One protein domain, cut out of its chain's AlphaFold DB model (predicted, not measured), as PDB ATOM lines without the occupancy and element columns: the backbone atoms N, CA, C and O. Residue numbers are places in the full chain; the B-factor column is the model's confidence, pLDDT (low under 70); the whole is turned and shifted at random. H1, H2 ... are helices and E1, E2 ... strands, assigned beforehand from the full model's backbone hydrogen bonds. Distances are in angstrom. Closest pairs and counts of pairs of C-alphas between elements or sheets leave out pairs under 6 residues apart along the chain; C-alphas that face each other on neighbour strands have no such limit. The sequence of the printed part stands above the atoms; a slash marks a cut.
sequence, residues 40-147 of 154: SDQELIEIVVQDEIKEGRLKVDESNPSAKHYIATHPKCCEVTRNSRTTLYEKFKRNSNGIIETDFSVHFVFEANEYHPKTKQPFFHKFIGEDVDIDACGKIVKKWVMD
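Overview. This is residues 40 to 147 of the 154 residues of an uncharacterized protein of Undibacterium pigrum (UniProt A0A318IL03). A twisted sheet of four antiparallel strands has one long helix, H1, lying slantwise over one face, while its other face is bare of named helices. The short helix H2 packs on H1 and is not on the sheet, and two long loops extend from opposite ends of the strands, residues 94 to 99 of the first sticking out free. The printed part has 108 residues, with two named helices and then four named strands along the chain, in the sheet order E1, E2, E3, E4. The class is mixed, helices and strands, though only 50 residues are in named elements, under half. The whole is only just compact, close to loose, with a radius of gyration of the C-alphas of 15.2 A, and elongated, with spans of 44 by 28 by 21 A.

Arrangement. H1, residues 41 to 55, is on the sheet of E1, residues 78 to 82, E2, residues 104 to 111, E3, residues 127 to 134, and E4, residues 140 to 146. This gives two layers, a helix on one face of a sheet. H1 has a height over the sheet of 9.0 A and lies over E2 and E3, slantwise to the strands at 49 degrees to E2 on the local plane. The closest C-alphas of H1 and E2 are those of Ile 45 and Val 106, 6.9 A apart. H2, residues 67 to 73, touches H1, the closest C-alphas being those of Gln 50 and Ala 67, 5.2 A apart; their lines are only just about perpendicular, at 70.4 degrees. H2 is apart from E2, E3 and E4. In both helices every O i to N i+4 pair is within hydrogen-bond range. The strands form a meander, each the antiparallel neighbour of the one before, in three hairpins. Within hydrogen-bond range are N 81 and O 105, 2.8 A, between E1 and E2; N 108 and O 130, 2.8 A, between E2 and E3; and N 131 and O 144, 2.9 A, between E3 and E4. The edge strands E1 and E4 are apart.

Along the chain. H1 runs 21.4 A from C-alpha 41 at (-21.792, -8.408, 33.721), and H2 is 10.0 A long. E1 measures 13.0 A, E2 22.6 A and E3 21.7 A. E4 measures 16.6 A and ends with C-alpha 146 at (-5.783, -21.086, 28.949).

Size, cuts and confidence. The farthest C-alphas, those of Ser 63 and Ser 96, are 49.4 A apart. The printed part has no cut. The links H1 to H2, E1 to E2 and E2 to E3 are long. The mean pLDDT of the printed part is 75.6; residues 83 to 103, 124 to 125 and 146 to 147 are under 70.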
ATOM      1  N   SER A  40     -22.908  -3.720  32.815       85.00
ATOM      2  CA  SER A  40     -23.358  -4.911  33.528       85.00
ATOM      3  C   SER A  40     -22.503  -6.126  33.160       85.00
ATOM      4  O   SER A  40     -21.847  -6.147  32.119       85.00
ATOM      5  N   ASP A  41     -22.512  -7.157  34.008       85.12
ATOM      6  CA  ASP A  41     -21.792  -8.408  33.721       85.12
ATOM      7  C   ASP A  41     -22.270  -9.028  32.405       85.12
ATOM      8  O   ASP A  41     -21.465  -9.497  31.607       85.12
ATOM      9  N   GLN A  42     -23.573  -8.942  32.134       87.50
ATOM     10  CA  GLN A  42     -24.150  -9.421  30.886       87.50
ATOM     11  C   GLN A  42     -23.602  -8.666  29.669       87.50
ATOM     12  O   GLN A  42     -23.245  -9.299  28.683       87.50
ATOM     13  N   GLU A  43     -23.492  -7.337  29.727       87.44
ATOM     14  CA  GLU A  43     -22.923  -6.551  28.622       87.44
ATOM     15  C   GLU A  43     -21.442  -6.880  28.388       87.44
ATOM     16  O   GLU A  43     -21.013  -6.978  27.240       87.44
ATOM     17  N   LEU A  44     -20.669  -7.101  29.456       87.00
ATOM     18  CA  LEU A  44     -19.265  -7.511  29.356       87.00
ATOM     19  C   LEU A  44     -19.126  -8.888  28.695       87.00
ATOM     20  O   LEU A  44     -18.315  -9.055  27.786       87.00
ATOM     21  N   ILE A  45     -19.951  -9.856  29.101       89.44
ATOM     22  CA  ILE A  45     -19.978 -11.189  28.487       89.44
ATOM     23  C   ILE A  45     -20.413 -11.097  27.020       89.44
ATOM     24  O   ILE A  45     -19.778 -11.698  26.154       89.44
ATOM     25  N   GLU A  46     -21.467 -10.332  26.717       91.56
ATOM     26  CA  GLU A  46     -21.956 -10.141  25.348       91.56
ATOM     27  C   GLU A  46     -20.859  -9.592  24.430       91.56
ATOM     28  O   GLU A  46     -20.741 -10.055  23.298       91.56
ATOM     29  N   ILE A  47     -20.021  -8.670  24.913       90.19
ATOM     30  CA  ILE A  47     -18.874  -8.147  24.159       90.19
ATOM     31  C   ILE A  47     -17.885  -9.260  23.809       90.19
ATOM     32  O   ILE A  47     -17.519  -9.383  22.640       90.19
ATOM     33  N   VAL A  48     -17.477 -10.073  24.791       90.62
ATOM     34  CA  VAL A  48     -16.510 -11.165  24.577       90.62
ATOM     35  C   VAL A  48     -17.067 -12.190  23.601       90.62
ATOM     36  O   VAL A  48     -16.443 -12.480  22.584       90.62
ATOM     37  N   VAL A  49     -18.281 -12.678  23.852       91.06
ATOM     38  CA  VAL A  49     -18.933 -13.675  22.995       91.06
ATOM     39  C   VAL A  49     -19.089 -13.138  21.572       91.06
ATOM     40  O   VAL A  49     -18.795 -13.835  20.603       91.06
ATOM     41  N   GLN A  50     -19.518 -11.884  21.418       92.62
ATOM     42  CA  GLN A  50     -19.681 -11.270  20.104       92.62
ATOM     43  C   GLN A  50     -18.349 -11.130  19.361       92.62
ATOM     44  O   GLN A  50     -18.328 -11.248  18.133       92.62
ATOM     45  N   ASP A  51     -17.257 -10.858  20.071       91.12
ATOM     46  CA  ASP A  51     -15.922 -10.791  19.485       91.12
ATOM     47  C   ASP A  51     -15.473 -12.167  18.973       91.12
ATOM     48  O   ASP A  51     -15.046 -12.285  17.825       91.12
ATOM     49  N   GLU A  52     -15.728 -13.234  19.733       90.19
ATOM     50  CA  GLU A  52     -15.423 -14.607  19.313       90.19
ATOM     51  C   GLU A  52     -16.260 -15.088  18.122       90.19
ATOM     52  O   GLU A  52     -15.751 -15.787  17.237       90.19
ATOM     53  N   ILE A  53     -17.522 -14.658  18.035       90.69
ATOM     54  CA  ILE A  53     -18.373 -14.874  16.854       90.69
ATOM     55  C   ILE A  53     -17.801 -14.133  15.641       90.69
ATOM     56  O   ILE A  53     -17.710 -14.699  14.552       90.69
ATOM     57  N   LYS A  54     -17.383 -12.870  15.806       89.56
ATOM     58  CA  LYS A  54     -16.789 -12.055  14.727       89.56
ATOM     59  C   LYS A  54     -15.437 -12.594  14.260       89.56
ATOM     60  O   LYS A  54     -15.079 -12.468  13.085       89.56
ATOM     61  N   GLU A  55     -14.649 -13.155  15.167       86.94
ATOM     62  CA  GLU A  55     -13.421 -13.873  14.833       86.94
ATOM     63  C   GLU A  55     -13.718 -15.241  14.211       86.94
ATOM     64  O   GLU A  55     -12.901 -15.776  13.456       86.94
ATOM     65  N   GLY A  56     -14.926 -15.756  14.436       87.56
ATOM     66  CA  GLY A  56     -15.379 -17.049  13.958       87.56
ATOM     67  C   GLY A  56     -14.746 -18.202  14.730       87.56
ATOM     68  O   GLY A  56     -14.744 -19.331  14.251       87.56
ATOM     69  N   ARG A  57     -14.161 -17.940  15.899       87.25
ATOM     70  CA  ARG A  57     -13.590 -18.990  16.750       87.25
ATOM     71  C   ARG A  57     -14.693 -19.743  17.480       87.25
ATOM     72  O   ARG A  57     -14.593 -20.957  17.625       87.25
ATOM     73  N   LEU A  58     -15.761 -19.039  17.854       88.50
ATOM     74  CA  LEU A  58     -16.912 -19.615  18.532       88.50
ATOM     75  C   LEU A  58     -17.799 -20.417  17.579       88.50
ATOM     76  O   LEU A  58     -18.230 -19.910  16.537       88.50
ATOM     77  N   LYS A  59     -18.133 -21.642  17.977       88.38
ATOM     78  CA  LYS A  59     -19.210 -22.404  17.357       88.38
ATOM     79  C   LYS A  59     -20.552 -21.923  17.906       88.38
ATOM     80  O   LYS A  59     -20.802 -21.987  19.107       88.38
ATOM     81  N   VAL A  60     -21.410 -21.432  17.019       89.25
ATOM     82  CA  VAL A  60     -22.760 -20.951  17.347       89.25
ATOM     83  C   VAL A  60     -23.807 -21.727  16.564       89.25
ATOM     84  O   VAL A  60     -23.501 -22.303  15.521       89.25
ATOM     85  N   ASP A  61     -25.039 -21.733  17.065       86.06
ATOM     86  CA  ASP A  61     -26.177 -22.294  16.341       86.06
ATOM     87  C   ASP A  61     -26.408 -21.506  15.039       86.06
ATOM     88  O   ASP A  61     -26.573 -20.282  15.056       86.06
ATOM     89  N   GLU A  62     -26.423 -22.211  13.906       82.44
ATOM     90  CA  GLU A  62     -26.646 -21.625  12.581       82.44
ATOM     91  C   GLU A  62     -28.014 -20.943  12.466       82.44
ATOM     92  O   GLU A  62     -28.165 -19.973  11.722       82.44
ATOM     93  N   SER A  63     -29.009 -21.414  13.223       86.94
ATOM     94  CA  SER A  63     -30.353 -20.840  13.233       86.94
ATOM     95  C   SER A  63     -30.414 -19.478  13.932       86.94
ATOM     96  O   SER A  63     -31.283 -18.663  13.608       86.94
ATOM     97  N   ASN A  64     -29.492 -19.199  14.864       88.12
ATOM     98  CA  ASN A  64     -29.415 -17.928  15.582       88.12
ATOM     99  C   ASN A  64     -27.982 -17.624  16.077       88.12
ATOM    100  O   ASN A  64     -27.672 -17.822  17.257       88.12
ATOM    101  N   PRO A  65     -27.112 -17.067  15.209       84.44
ATOM    102  CA  PRO A  65     -25.713 -16.785  15.528       84.44
ATOM    103  C   PRO A  65     -25.560 -15.464  16.303       84.44
ATOM    104  O   PRO A  65     -24.841 -14.554  15.888       84.44
ATOM    105  N   SER A  66     -26.274 -15.319  17.422       90.31
ATOM    106  CA  SER A  66     -26.200 -14.135  18.282       90.31
ATOM    107  C   SER A  66     -25.555 -14.448  19.630       90.31
ATOM    108  O   SER A  66     -25.805 -15.497  20.227       90.31
ATOM    109  N   ALA A  67     -24.772 -13.498  20.151       88.94
ATOM    110  CA  ALA A  67     -24.158 -13.622  21.473       88.94
ATOM    111  C   ALA A  67     -25.207 -13.869  22.569       88.94
ATOM    112  O   ALA A  67     -25.031 -14.735  23.420       88.94
ATOM    113  N   LYS A  68     -26.352 -13.181  22.492       90.19
ATOM    114  CA  LYS A  68     -27.471 -13.351  23.430       90.19
ATOM    115  C   LYS A  68     -28.035 -14.765  23.427       90.19
ATOM    116  O   LYS A  68     -28.298 -15.317  24.491       90.19
ATOM    117  N   HIS A  69     -28.221 -15.348  22.244       90.62
ATOM    118  CA  HIS A  69     -28.711 -16.717  22.133       90.62
ATOM    119  C   HIS A  69     -27.696 -17.724  22.690       90.62
ATOM    120  O   HIS A  69     -28.073 -18.628  23.435       90.62
ATOM    121  N   TYR A  70     -26.407 -17.525  22.404       89.69
ATOM    122  CA  TYR A  70     -25.344 -18.359  22.957       89.69
ATOM    123  C   TYR A  70     -25.312 -18.311  24.494       89.69
ATOM    124  O   TYR A  70     -25.326 -19.352  25.145       89.69
ATOM    125  N   ILE A  71     -25.353 -17.114  25.086       89.75
ATOM    126  CA  ILE A  71     -25.345 -16.932  26.547       89.75
ATOM    127  C   ILE A  71     -26.579 -17.580  27.188       89.75
ATOM    128  O   ILE A  71     -26.467 -18.246  28.215       89.75
ATOM    129  N   ALA A  72     -27.753 -17.438  26.566       88.69
ATOM    130  CA  ALA A  72     -28.986 -18.046  27.063       88.69
ATOM    131  C   ALA A  72     -28.950 -19.584  27.042       88.69
ATOM    132  O   ALA A  72     -29.530 -20.227  27.914       88.69
ATOM    133  N   THR A  73     -28.274 -20.176  26.054       87.69
ATOM    134  CA  THR A  73     -28.135 -21.636  25.913       87.69
ATOM    135  C   THR A  73     -26.976 -22.208  26.733       87.69
ATOM    136  O   THR A  73     -27.006 -23.386  27.081       87.69
ATOM    137  N   HIS A  74     -25.999 -21.377  27.111       86.75
ATOM    138  CA  HIS A  74     -24.817 -21.761  27.885       86.75
ATOM    139  C   HIS A  74     -24.662 -20.889  29.143       86.75
ATOM    140  O   HIS A  74     -23.689 -20.147  29.267       86.75
ATOM    141  N   PRO A  75     -25.565 -20.994  30.137       81.75
ATOM    142  CA  PRO A  75     -25.570 -20.110  31.308       81.75
ATOM    143  C   PRO A  75     -24.326 -20.228  32.207       81.75
ATOM    144  O   PRO A  75     -24.124 -19.391  33.080       81.75
ATOM    145  N   LYS A  76     -23.499 -21.266  32.015       81.81
ATOM    146  CA  LYS A  76     -22.228 -21.489  32.726       81.81
ATOM    147  C   LYS A  76     -20.988 -21.167  31.878       81.81
ATOM    148  O   LYS A  76     -19.882 -21.474  32.300       81.81
ATOM    149  N   CYS A  77     -21.149 -20.605  30.675       80.44
ATOM    150  CA  CYS A  77     -20.022 -20.344  29.768       80.44
ATOM    151  C   CYS A  77     -19.015 -19.338  30.317       80.44
ATOM    152  O   CYS A  77     -17.886 -19.276  29.838       80.44
ATOM    153  N   CYS A  78     -19.478 -18.466  31.206       84.62
ATOM    154  CA  CYS A  78     -18.891 -17.160  31.362       84.62
ATOM    155  C   CYS A  78     -19.004 -16.706  32.815       84.62
ATOM    156  O   CYS A  78     -20.103 -16.691  33.372       84.62
ATOM    157  N   GLU A  79     -17.889 -16.286  33.401       85.75
ATOM    158  CA  GLU A  79     -17.842 -15.696  34.735       85.75
ATOM    159  C   GLU A  79     -17.117 -14.353  34.675       85.75
ATOM    160  O   GLU A  79     -16.033 -14.238  34.104       85.75
ATOM    161  N   VAL A  80     -17.719 -13.314  35.257       83.19
ATOM    162  CA  VAL A  80     -17.108 -11.983  35.323       83.19
ATOM    163  C   VAL A  80     -16.500 -11.784  36.700       83.19
ATOM    164  O   VAL A  80     -17.208 -11.670  37.699       83.19
ATOM    165  N   THR A  81     -15.180 -11.658  36.745       81.69
ATOM    166  CA  THR A  81     -14.464 -11.229  37.942       81.69
ATOM    167  C   THR A  81     -14.246  -9.723  37.885       81.69
ATOM    168  O   THR A  81     -13.545  -9.189  37.021       81.69
ATOM    169  N   ARG A  82     -14.846  -9.007  38.840       75.12
ATOM    170  CA  ARG A  82     -14.622  -7.570  39.023       75.12
ATOM    171  C   ARG A  82     -13.443  -7.374  39.965       75.12
ATOM    172  O   ARG A  82     -13.523  -7.719  41.144       75.12
ATOM    173  N   ASN A  83     -12.358  -6.789  39.466       63.78
ATOM    174  CA  ASN A  83     -11.212  -6.469  40.306       63.78
ATOM    175  C   ASN A  83     -11.591  -5.314  41.244       63.78
ATOM    176  O   ASN A  83     -11.535  -4.146  40.886       63.78
ATOM    177  N   SER A  84     -11.977  -5.632  42.482       47.91
ATOM    178  CA  SER A  84     -12.446  -4.670  43.495       47.91
ATOM    179  C   SER A  84     -11.400  -3.641  43.953       47.91
ATOM    180  O   SER A  84     -11.704  -2.784  44.782       47.91
ATOM    181  N   ARG A  85     -10.175  -3.680  43.409       45.94
ATOM    182  CA  ARG A  85      -9.138  -2.673  43.674       45.94
ATOM    183  C   ARG A  85      -9.419  -1.321  43.010       45.94
ATOM    184  O   ARG A  85      -8.819  -0.337  43.427       45.94
ATOM    185  N   THR A  86     -10.355  -1.226  42.064       43.84
ATOM    186  CA  THR A  86     -10.823   0.055  41.514       43.84
ATOM    187  C   THR A  86     -11.972   0.627  42.345       43.84
ATOM    188  O   THR A  86     -13.148   0.648  41.961       43.84
ATOM    189  N   THR A  87     -11.621   1.156  43.523       37.75
ATOM    190  CA  THR A  87     -12.428   2.202  44.166       37.75
ATOM    191  C   THR A  87     -12.648   3.336  43.164       37.75
ATOM    192  O   THR A  87     -11.728   3.702  42.439       37.75
ATOM    193  N   LEU A  88     -13.873   3.868  43.137       38.53
ATOM    194  CA  LEU A  88     -14.505   4.808  42.190       38.53
ATOM    195  C   LEU A  88     -13.743   6.110  41.816       38.53
ATOM    196  O   LEU A  88     -14.350   7.010  41.247       38.53
ATOM    197  N   TYR A  89     -12.448   6.245  42.110       36.00
ATOM    198  CA  TYR A  89     -11.680   7.483  41.963       36.00
ATOM    199  C   TYR A  89     -10.237   7.355  41.443       36.00
ATOM    200  O   TYR A  89      -9.561   8.375  41.315       36.00
ATOM    201  N   GLU A  90      -9.739   6.168  41.097       39.12
ATOM    202  CA  GLU A  90      -8.391   6.039  40.527       39.12
ATOM    203  C   GLU A  90      -8.480   5.492  39.106       39.12
ATOM    204  O   GLU A  90      -8.737   4.322  38.884       39.12
ATOM    205  N   LYS A  91      -8.551   6.424  38.149       39.69
ATOM    206  CA  LYS A  91      -7.463   6.730  37.208       39.69
ATOM    207  C   LYS A  91      -7.252   5.559  36.245       39.69
ATOM    208  O   LYS A  91      -6.673   4.556  36.604       39.69
ATOM    209  N   PHE A  92      -7.545   5.760  34.964       43.22
ATOM    210  CA  PHE A  92      -6.494   5.839  33.937       43.22
ATOM    211  C   PHE A  92      -5.108   6.244  34.491       43.22
ATOM    212  O   PHE A  92      -4.563   7.296  34.157       43.22
ATOM    213  N   LYS A  93      -4.497   5.433  35.356       41.06
ATOM    214  CA  LYS A  93      -3.073   5.494  35.619       41.06
ATOM    215  C   LYS A  93      -2.462   4.731  34.458       41.06
ATOM    216  O   LYS A  93      -2.140   3.557  34.560       41.06
ATOM    217  N   ARG A  94      -2.162   5.463  33.376       41.66
ATOM    218  CA  ARG A  94      -0.813   5.283  32.833       41.66
ATOM    219  C   ARG A  94       0.087   5.435  34.052       41.66
ATOM    220  O   ARG A  94       0.225   6.546  34.569       41.66
ATOM    221  N   ASN A  95       0.678   4.351  34.546       42.97
ATOM    222  CA  ASN A  95       1.893   4.545  35.321       42.97
ATOM    223  C   ASN A  95       2.880   5.322  34.418       42.97
ATOM    224  O   ASN A  95       2.698   5.416  33.198       42.97
ATOM    225  N   SER A  96       3.943   5.878  34.979       47.47
ATOM    226  CA  SER A  96       5.009   6.539  34.207       47.47
ATOM    227  C   SER A  96       5.628   5.667  33.092       47.47
ATOM    228  O   SER A  96       6.433   6.166  32.314       47.47
ATOM    229  N   ASN A  97       5.231   4.391  32.991       46.16
ATOM    230  CA  ASN A  97       5.689   3.378  32.048       46.16
ATOM    231  C   ASN A  97       4.598   2.972  31.021       46.16
ATOM    232  O   ASN A  97       4.846   2.093  30.202       46.16
ATOM    233  N   GLY A  98       3.399   3.581  31.035       42.19
ATOM    234  CA  GLY A  98       2.374   3.418  29.992       42.19
ATOM    235  C   GLY A  98       1.432   2.205  30.093       42.19
ATOM    236  O   GLY A  98       0.804   1.870  29.091       42.19
ATOM    237  N   ILE A  99       1.304   1.552  31.252       42.41
ATOM    238  CA  ILE A  99       0.455   0.351  31.414       42.41
ATOM    239  C   ILE A  99      -1.036   0.731  31.522       42.41
ATOM    240  O   ILE A  99      -1.370   1.687  32.216       42.41
ATOM    241  N   ILE A 100      -1.915   0.001  30.822       50.25
ATOM    242  CA  ILE A 100      -3.381   0.145  30.874       50.25
ATOM    243  C   ILE A 100      -3.903  -0.705  32.042       50.25
ATOM    244  O   ILE A 100      -3.670  -1.912  32.060       50.25
ATOM    245  N   GLU A 101      -4.575  -0.085  33.013       51.72
ATOM    246  CA  GLU A 101      -5.254  -0.793  34.106       51.72
ATOM    247  C   GLU A 101      -6.599  -1.348  33.610       51.72
ATOM    248  O   GLU A 101      -7.352  -0.657  32.925       51.72
ATOM    249  N   THR A 102      -6.863  -2.621  33.902       56.88
ATOM    250  CA  THR A 102      -8.041  -3.373  33.455       56.88
ATOM    251  C   THR A 102      -9.058  -3.453  34.589       56.88
ATOM    252  O   THR A 102      -8.712  -3.853  35.703       56.88
ATOM    253  N   ASP A 103     -10.312  -3.096  34.320       65.00
ATOM    254  CA  ASP A 103     -11.362  -3.028  35.347       65.00
ATOM    255  C   ASP A 103     -12.033  -4.384  35.593       65.00
ATOM    256  O   ASP A 103     -12.444  -4.701  36.716       65.00
ATOM    257  N   PHE A 104     -12.122  -5.200  34.543       74.94
ATOM    258  CA  PHE A 104     -12.850  -6.459  34.544       74.94
ATOM    259  C   PHE A 104     -12.029  -7.556  33.884       74.94
ATOM    260  O   PHE A 104     -11.306  -7.301  32.923       74.94
ATOM    261  N   SER A 105     -12.182  -8.776  34.384       80.12
ATOM    262  CA  SER A 105     -11.701  -9.982  33.727       80.12
ATOM    263  C   SER A 105     -12.889 -10.917  33.523       80.12
ATOM    264  O   SER A 105     -13.666 -11.146  34.452       80.12
ATOM    265  N   VAL A 106     -13.082 -11.388  32.296       79.31
ATOM    266  CA  VAL A 106     -14.126 -12.350  31.940       79.31
ATOM    267  C   VAL A 106     -13.450 -13.681  31.675       79.31
ATOM    268  O   VAL A 106     -12.701 -13.805  30.707       79.31
ATOM    269  N   HIS A 107     -13.740 -14.663  32.521       84.06
ATOM    270  CA  HIS A 107     -13.405 -16.048  32.247       84.06
ATOM    271  C   HIS A 107     -14.446 -16.613  31.283       84.06
ATOM    272  O   HIS A 107     -15.648 -16.555  31.559       84.06
ATOM    273  N   PHE A 108     -13.999 -17.127  30.143       82.94
ATOM    274  CA  PHE A 108     -14.855 -17.569  29.052       82.94
ATOM    275  C   PHE A 108     -14.468 -18.961  28.557       82.94
ATOM    276  O   PHE A 108     -13.346 -19.203  28.124       82.94
ATOM    277  N   VAL A 109     -15.423 -19.885  28.585       84.06
ATOM    278  CA  VAL A 109     -15.264 -21.286  28.194       84.06
ATOM    279  C   VAL A 109     -16.241 -21.575  27.060       84.06
ATOM    280  O   VAL A 109     -17.455 -21.447  27.226       84.06
ATOM    281  N   PHE A 110     -15.727 -21.998  25.904       83.56
ATOM    282  CA  PHE A 110     -16.561 -22.196  24.719       83.56
ATOM    283  C   PHE A 110     -16.140 -23.347  23.811       83.56
ATOM    284  O   PHE A 110     -14.976 -23.738  23.813       83.56
ATOM    285  N   GLU A 111     -17.088 -23.884  23.034       85.00
ATOM    286  CA  GLU A 111     -16.800 -24.850  21.965       85.00
ATOM    287  C   GLU A 111     -16.242 -24.108  20.743       85.00
ATOM    288  O   GLU A 111     -16.883 -23.204  20.194       85.00
ATOM    289  N   ALA A 112     -15.035 -24.476  20.325       84.81
ATOM    290  CA  ALA A 112     -14.373 -23.860  19.189       84.81
ATOM    291  C   ALA A 112     -14.798 -24.518  17.873       84.81
ATOM    292  O   ALA A 112     -15.080 -25.717  17.812       84.81
ATOM    293  N   ASN A 113     -14.807 -23.740  16.792       83.69
ATOM    294  CA  ASN A 113     -14.910 -24.311  15.452       83.69
ATOM    295  C   ASN A 113     -13.671 -25.156  15.150       83.69
ATOM    296  O   ASN A 113     -12.561 -24.735  15.452       83.69
ATOM    297  N   GLU A 114     -13.840 -26.300  14.478       80.75
ATOM    298  CA  GLU A 114     -12.715 -27.174  14.093       80.75
ATOM    299  C   GLU A 114     -11.649 -26.437  13.274       80.75
ATOM    300  O   GLU A 114     -10.474 -26.791  13.321       80.75
ATOM    301  N   TYR A 115     -12.052 -25.386  12.554       77.56
ATOM    302  CA  TYR A 115     -11.167 -24.526  11.783       77.56
ATOM    303  C   TYR A 115     -11.489 -23.061  12.031       77.56
ATOM    304  O   TYR A 115     -12.647 -22.643  11.985       77.56
ATOM    305  N   HIS A 116     -10.449 -22.249  12.191       77.50
ATOM    306  CA  HIS A 116     -10.604 -20.806  12.249       77.50
ATOM    307  C   HIS A 116     -11.109 -20.278  10.892       77.50
ATOM    308  O   HIS A 116     -10.447 -20.472   9.869       77.50
ATOM    309  N   PRO A 117     -12.228 -19.536  10.825       76.31
ATOM    310  CA  PRO A 117     -12.806 -19.121   9.546       76.31
ATOM    311  C   PRO A 117     -11.911 -18.187   8.735       76.31
ATOM    312  O   PRO A 117     -11.923 -18.273   7.504       76.31
ATOM    313  N   LYS A 118     -11.128 -17.344   9.424       78.88
ATOM    314  CA  LYS A 118     -10.196 -16.377   8.832       78.88
ATOM    315  C   LYS A 118      -8.885 -17.024   8.388       78.88
ATOM    316  O   LYS A 118      -8.462 -16.796   7.261       78.88
ATOM    317  N   THR A 119      -8.247 -17.825   9.244       81.88
ATOM    318  CA  THR A 119      -6.914 -18.387   8.948       81.88
ATOM    319  C   THR A 119      -6.959 -19.785   8.331       81.88
ATOM    320  O   THR A 119      -5.936 -20.261   7.848       81.88
ATOM    321  N   LYS A 120      -8.126 -20.447   8.336       83.69
ATOM    322  CA  LYS A 120      -8.331 -21.855   7.939       83.69
ATOM    323  C   LYS A 120      -7.434 -22.850   8.684       83.69
ATOM    324  O   LYS A 120      -7.292 -23.989   8.252       83.69
ATOM    325  N   GLN A 121      -6.841 -22.434   9.800       78.81
ATOM    326  CA  GLN A 121      -6.029 -23.306  10.637       78.81
ATOM    327  C   GLN A 121      -6.933 -24.159  11.529       78.81
ATOM    328  O   GLN A 121      -7.946 -23.640  12.011       78.81
ATOM    329  N   PRO A 122      -6.594 -25.440  11.746       72.69
ATOM    330  CA  PRO A 122      -7.335 -26.284  12.666       72.69
ATOM    331  C   PRO A 122      -7.189 -25.758  14.096       72.69
ATOM    332  O   PRO A 122      -6.084 -25.414  14.523       72.69
ATOM    333  N   PHE A 123      -8.293 -25.718  14.839       72.94
ATOM    334  CA  PHE A 123      -8.233 -25.547  16.283       72.94
ATOM    335  C   PHE A 123      -7.951 -26.902  16.918       72.94
ATOM    336  O   PHE A 123      -8.764 -27.826  16.898       72.94
ATOM    337  N   PHE A 124      -6.758 -27.019  17.487       63.06
ATOM    338  CA  PHE A 124      -6.485 -28.045  18.477       63.06
ATOM    339  C   PHE A 124      -7.328 -27.667  19.706       63.06
ATOM    340  O   PHE A 124      -7.327 -26.500  20.081       63.06
ATOM    341  N   HIS A 125      -8.066 -28.619  20.286       67.75
ATOM    342  CA  HIS A 125      -9.064 -28.457  21.367       67.75
ATOM    343  C   HIS A 125     -10.499 -28.129  20.911       67.75
ATOM    344  O   HIS A 125     -10.780 -27.090  20.320       67.75
ATOM    345  N   LYS A 126     -11.435 -29.026  21.266       76.62
ATOM    346  CA  LYS A 126     -12.878 -28.863  21.017       76.62
ATOM    347  C   LYS A 126     -13.481 -27.742  21.860       76.62
ATOM    348  O   LYS A 126     -14.413 -27.081  21.423       76.62
ATOM    349  N   PHE A 127     -12.932 -27.513  23.049       81.12
ATOM    350  CA  PHE A 127     -13.323 -26.402  23.894       81.12
ATOM    351  C   PHE A 127     -12.098 -25.572  24.297       81.12
ATOM    352  O   PHE A 127     -11.052 -26.131  24.624       81.12
ATOM    353  N   ILE A 128     -12.235 -24.246  24.319       80.00
ATOM    354  CA  ILE A 128     -11.172 -23.284  24.644       80.00
ATOM    355  C   ILE A 128     -11.583 -22.494  25.884       80.00
ATOM    356  O   ILE A 128     -12.752 -22.145  26.036       80.00
ATOM    357  N   GLY A 129     -10.669 -22.351  26.842       82.69
ATOM    358  CA  GLY A 129     -10.832 -21.437  27.973       82.69
ATOM    359  C   GLY A 129     -10.016 -20.180  27.706       82.69
ATOM    360  O   GLY A 129      -8.859 -20.290  27.303       82.69
ATOM    361  N   GLU A 130     -10.591 -19.005  27.905       83.25
ATOM    362  CA  GLU A 130      -9.901 -17.728  27.764       83.25
ATOM    363  C   GLU A 130     -10.199 -16.821  28.953       83.25
ATOM    364  O   GLU A 130     -11.329 -16.772  29.429       83.25
ATOM    365  N   ASP A 131      -9.191 -16.072  29.389       83.25
ATOM    366  CA  ASP A 131      -9.390 -14.907  30.246       83.25
ATOM    367  C   ASP A 131      -9.280 -13.650  29.391       83.25
ATOM    368  O   ASP A 131      -8.295 -13.445  28.670       83.25
ATOM    369  N   VAL A 132     -10.300 -12.800  29.469       83.31
ATOM    370  CA  VAL A 132     -10.377 -11.565  28.694       83.31
ATOM    371  C   VAL A 132     -10.435 -10.375  29.632       83.31
ATOM    372  O   VAL A 132     -11.404 -10.190  30.363       83.31
ATOM    373  N   ASP A 133      -9.403  -9.543  29.576       82.94
ATOM    374  CA  ASP A 133      -9.350  -8.305  30.334       82.94
ATOM    375  C   ASP A 133     -10.037  -7.183  29.550       82.94
ATOM    376  O   ASP A 133      -9.681  -6.892  28.400       82.94
ATOM    377  N   ILE A 134     -11.006  -6.532  30.188       77.94
ATOM    378  CA  ILE A 134     -11.855  -5.495  29.600       77.94
ATOM    379  C   ILE A 134     -11.775  -4.235  30.465       77.94
ATOM    380  O   ILE A 134     -11.777  -4.298  31.698       77.94
ATOM    381  N   ASP A 135     -11.690  -3.073  29.825       73.69
ATOM    382  CA  ASP A 135     -11.767  -1.791  30.526       73.69
ATOM    383  C   ASP A 135     -13.218  -1.403  30.882       73.69
ATOM    384  O   ASP A 135     -14.193  -2.026  30.446       73.69
ATOM    385  N   ALA A 136     -13.387  -0.327  31.656       70.12
ATOM    386  CA  ALA A 136     -14.701   0.231  31.987       70.12
ATOM    387  C   ALA A 136     -15.591   0.561  30.772       70.12
ATOM    388  O   ALA A 136     -16.805   0.706  30.926       70.12
ATOM    389  N   CYS A 137     -14.995   0.697  29.588       71.81
ATOM    390  CA  CYS A 137     -15.649   1.043  28.335       71.81
ATOM    391  C   CYS A 137     -16.116  -0.165  27.523       71.81
ATOM    392  O   CYS A 137     -16.758   0.023  26.489       71.81
ATOM    393  N   GLY A 138     -15.791  -1.388  27.945       74.50
ATOM    394  CA  GLY A 138     -16.074  -2.575  27.145       74.50
ATOM    395  C   GLY A 138     -15.039  -2.830  26.048       74.50
ATOM    396  O   GLY A 138     -15.282  -3.629  25.147       74.50
ATOM    397  N   LYS A 139     -13.884  -2.158  26.076       81.88
ATOM    398  CA  LYS A 139     -12.786  -2.448  25.158       81.88
ATOM    399  C   LYS A 139     -11.963  -3.599  25.719       81.88
ATOM    400  O   LYS A 139     -11.454  -3.530  26.837       81.88
ATOM    401  N   ILE A 140     -11.777  -4.628  24.900       81.12
ATOM    402  CA  ILE A 140     -10.861  -5.727  25.200       81.12
ATOM    403  C   ILE A 140      -9.430  -5.181  25.173       81.12
ATOM    404  O   ILE A 140      -8.947  -4.693  24.148       81.12
ATOM    405  N   VAL A 141      -8.766  -5.235  26.323       80.19
ATOM    406  CA  VAL A 141      -7.379  -4.793  26.509       80.19
ATOM    407  C   VAL A 141      -6.428  -5.956  26.272       80.19
ATOM    408  O   VAL A 141      -5.349  -5.767  25.702       80.19
ATOM    409  N   LYS A 142      -6.820  -7.162  26.699       80.19
ATOM    410  CA  LYS A 142      -5.982  -8.354  26.611       80.19
ATOM    411  C   LYS A 142      -6.808  -9.634  26.565       80.19
ATOM    412  O   LYS A 142      -7.863  -9.701  27.183       80.19
ATOM    413  N   LYS A 143      -6.298 -10.642  25.855       83.56
ATOM    414  CA  LYS A 143      -6.837 -12.005  25.830       83.56
ATOM    415  C   LYS A 143      -5.734 -12.997  26.173       83.56
ATOM    416  O   LYS A 143      -4.608 -12.860  25.682       83.56
ATOM    417  N   TRP A 144      -6.070 -13.995  26.973       79.94
ATOM    418  CA  TRP A 144      -5.172 -15.062  27.385       79.94
ATOM    419  C   TRP A 144      -5.847 -16.402  27.132       79.94
ATOM    420  O   TRP A 144      -6.880 -16.687  27.724       79.94
ATOM    421  N   VAL A 145      -5.267 -17.230  26.267       80.50
ATOM    422  CA  VAL A 145      -5.759 -18.595  26.059       80.50
ATOM    423  C   VAL A 145      -5.228 -19.476  27.182       80.50
ATOM    424  O   VAL A 145      -4.015 -19.590  27.358       80.50
ATOM    425  N   MET A 146      -6.128 -20.102  27.931       69.44
ATOM    426  CA  MET A 146      -5.783 -21.086  28.949       69.44
ATOM    427  C   MET A 146      -5.716 -22.473  28.300       69.44
ATOM    428  O   MET A 146      -6.710 -22.977  27.775       69.44
ATOM    429  N   ASP A 147      -4.530 -23.089  28.314       59.00
ATOM    430  CA  ASP A 147      -4.338 -24.459  27.825       59.00
ATOM    431  C   ASP A 147      -5.063 -25.457  28.748       59.00
ATOM    432  O   ASP A 147      -4.921 -25.440  29.973       59.00
TER     433      ASP A 147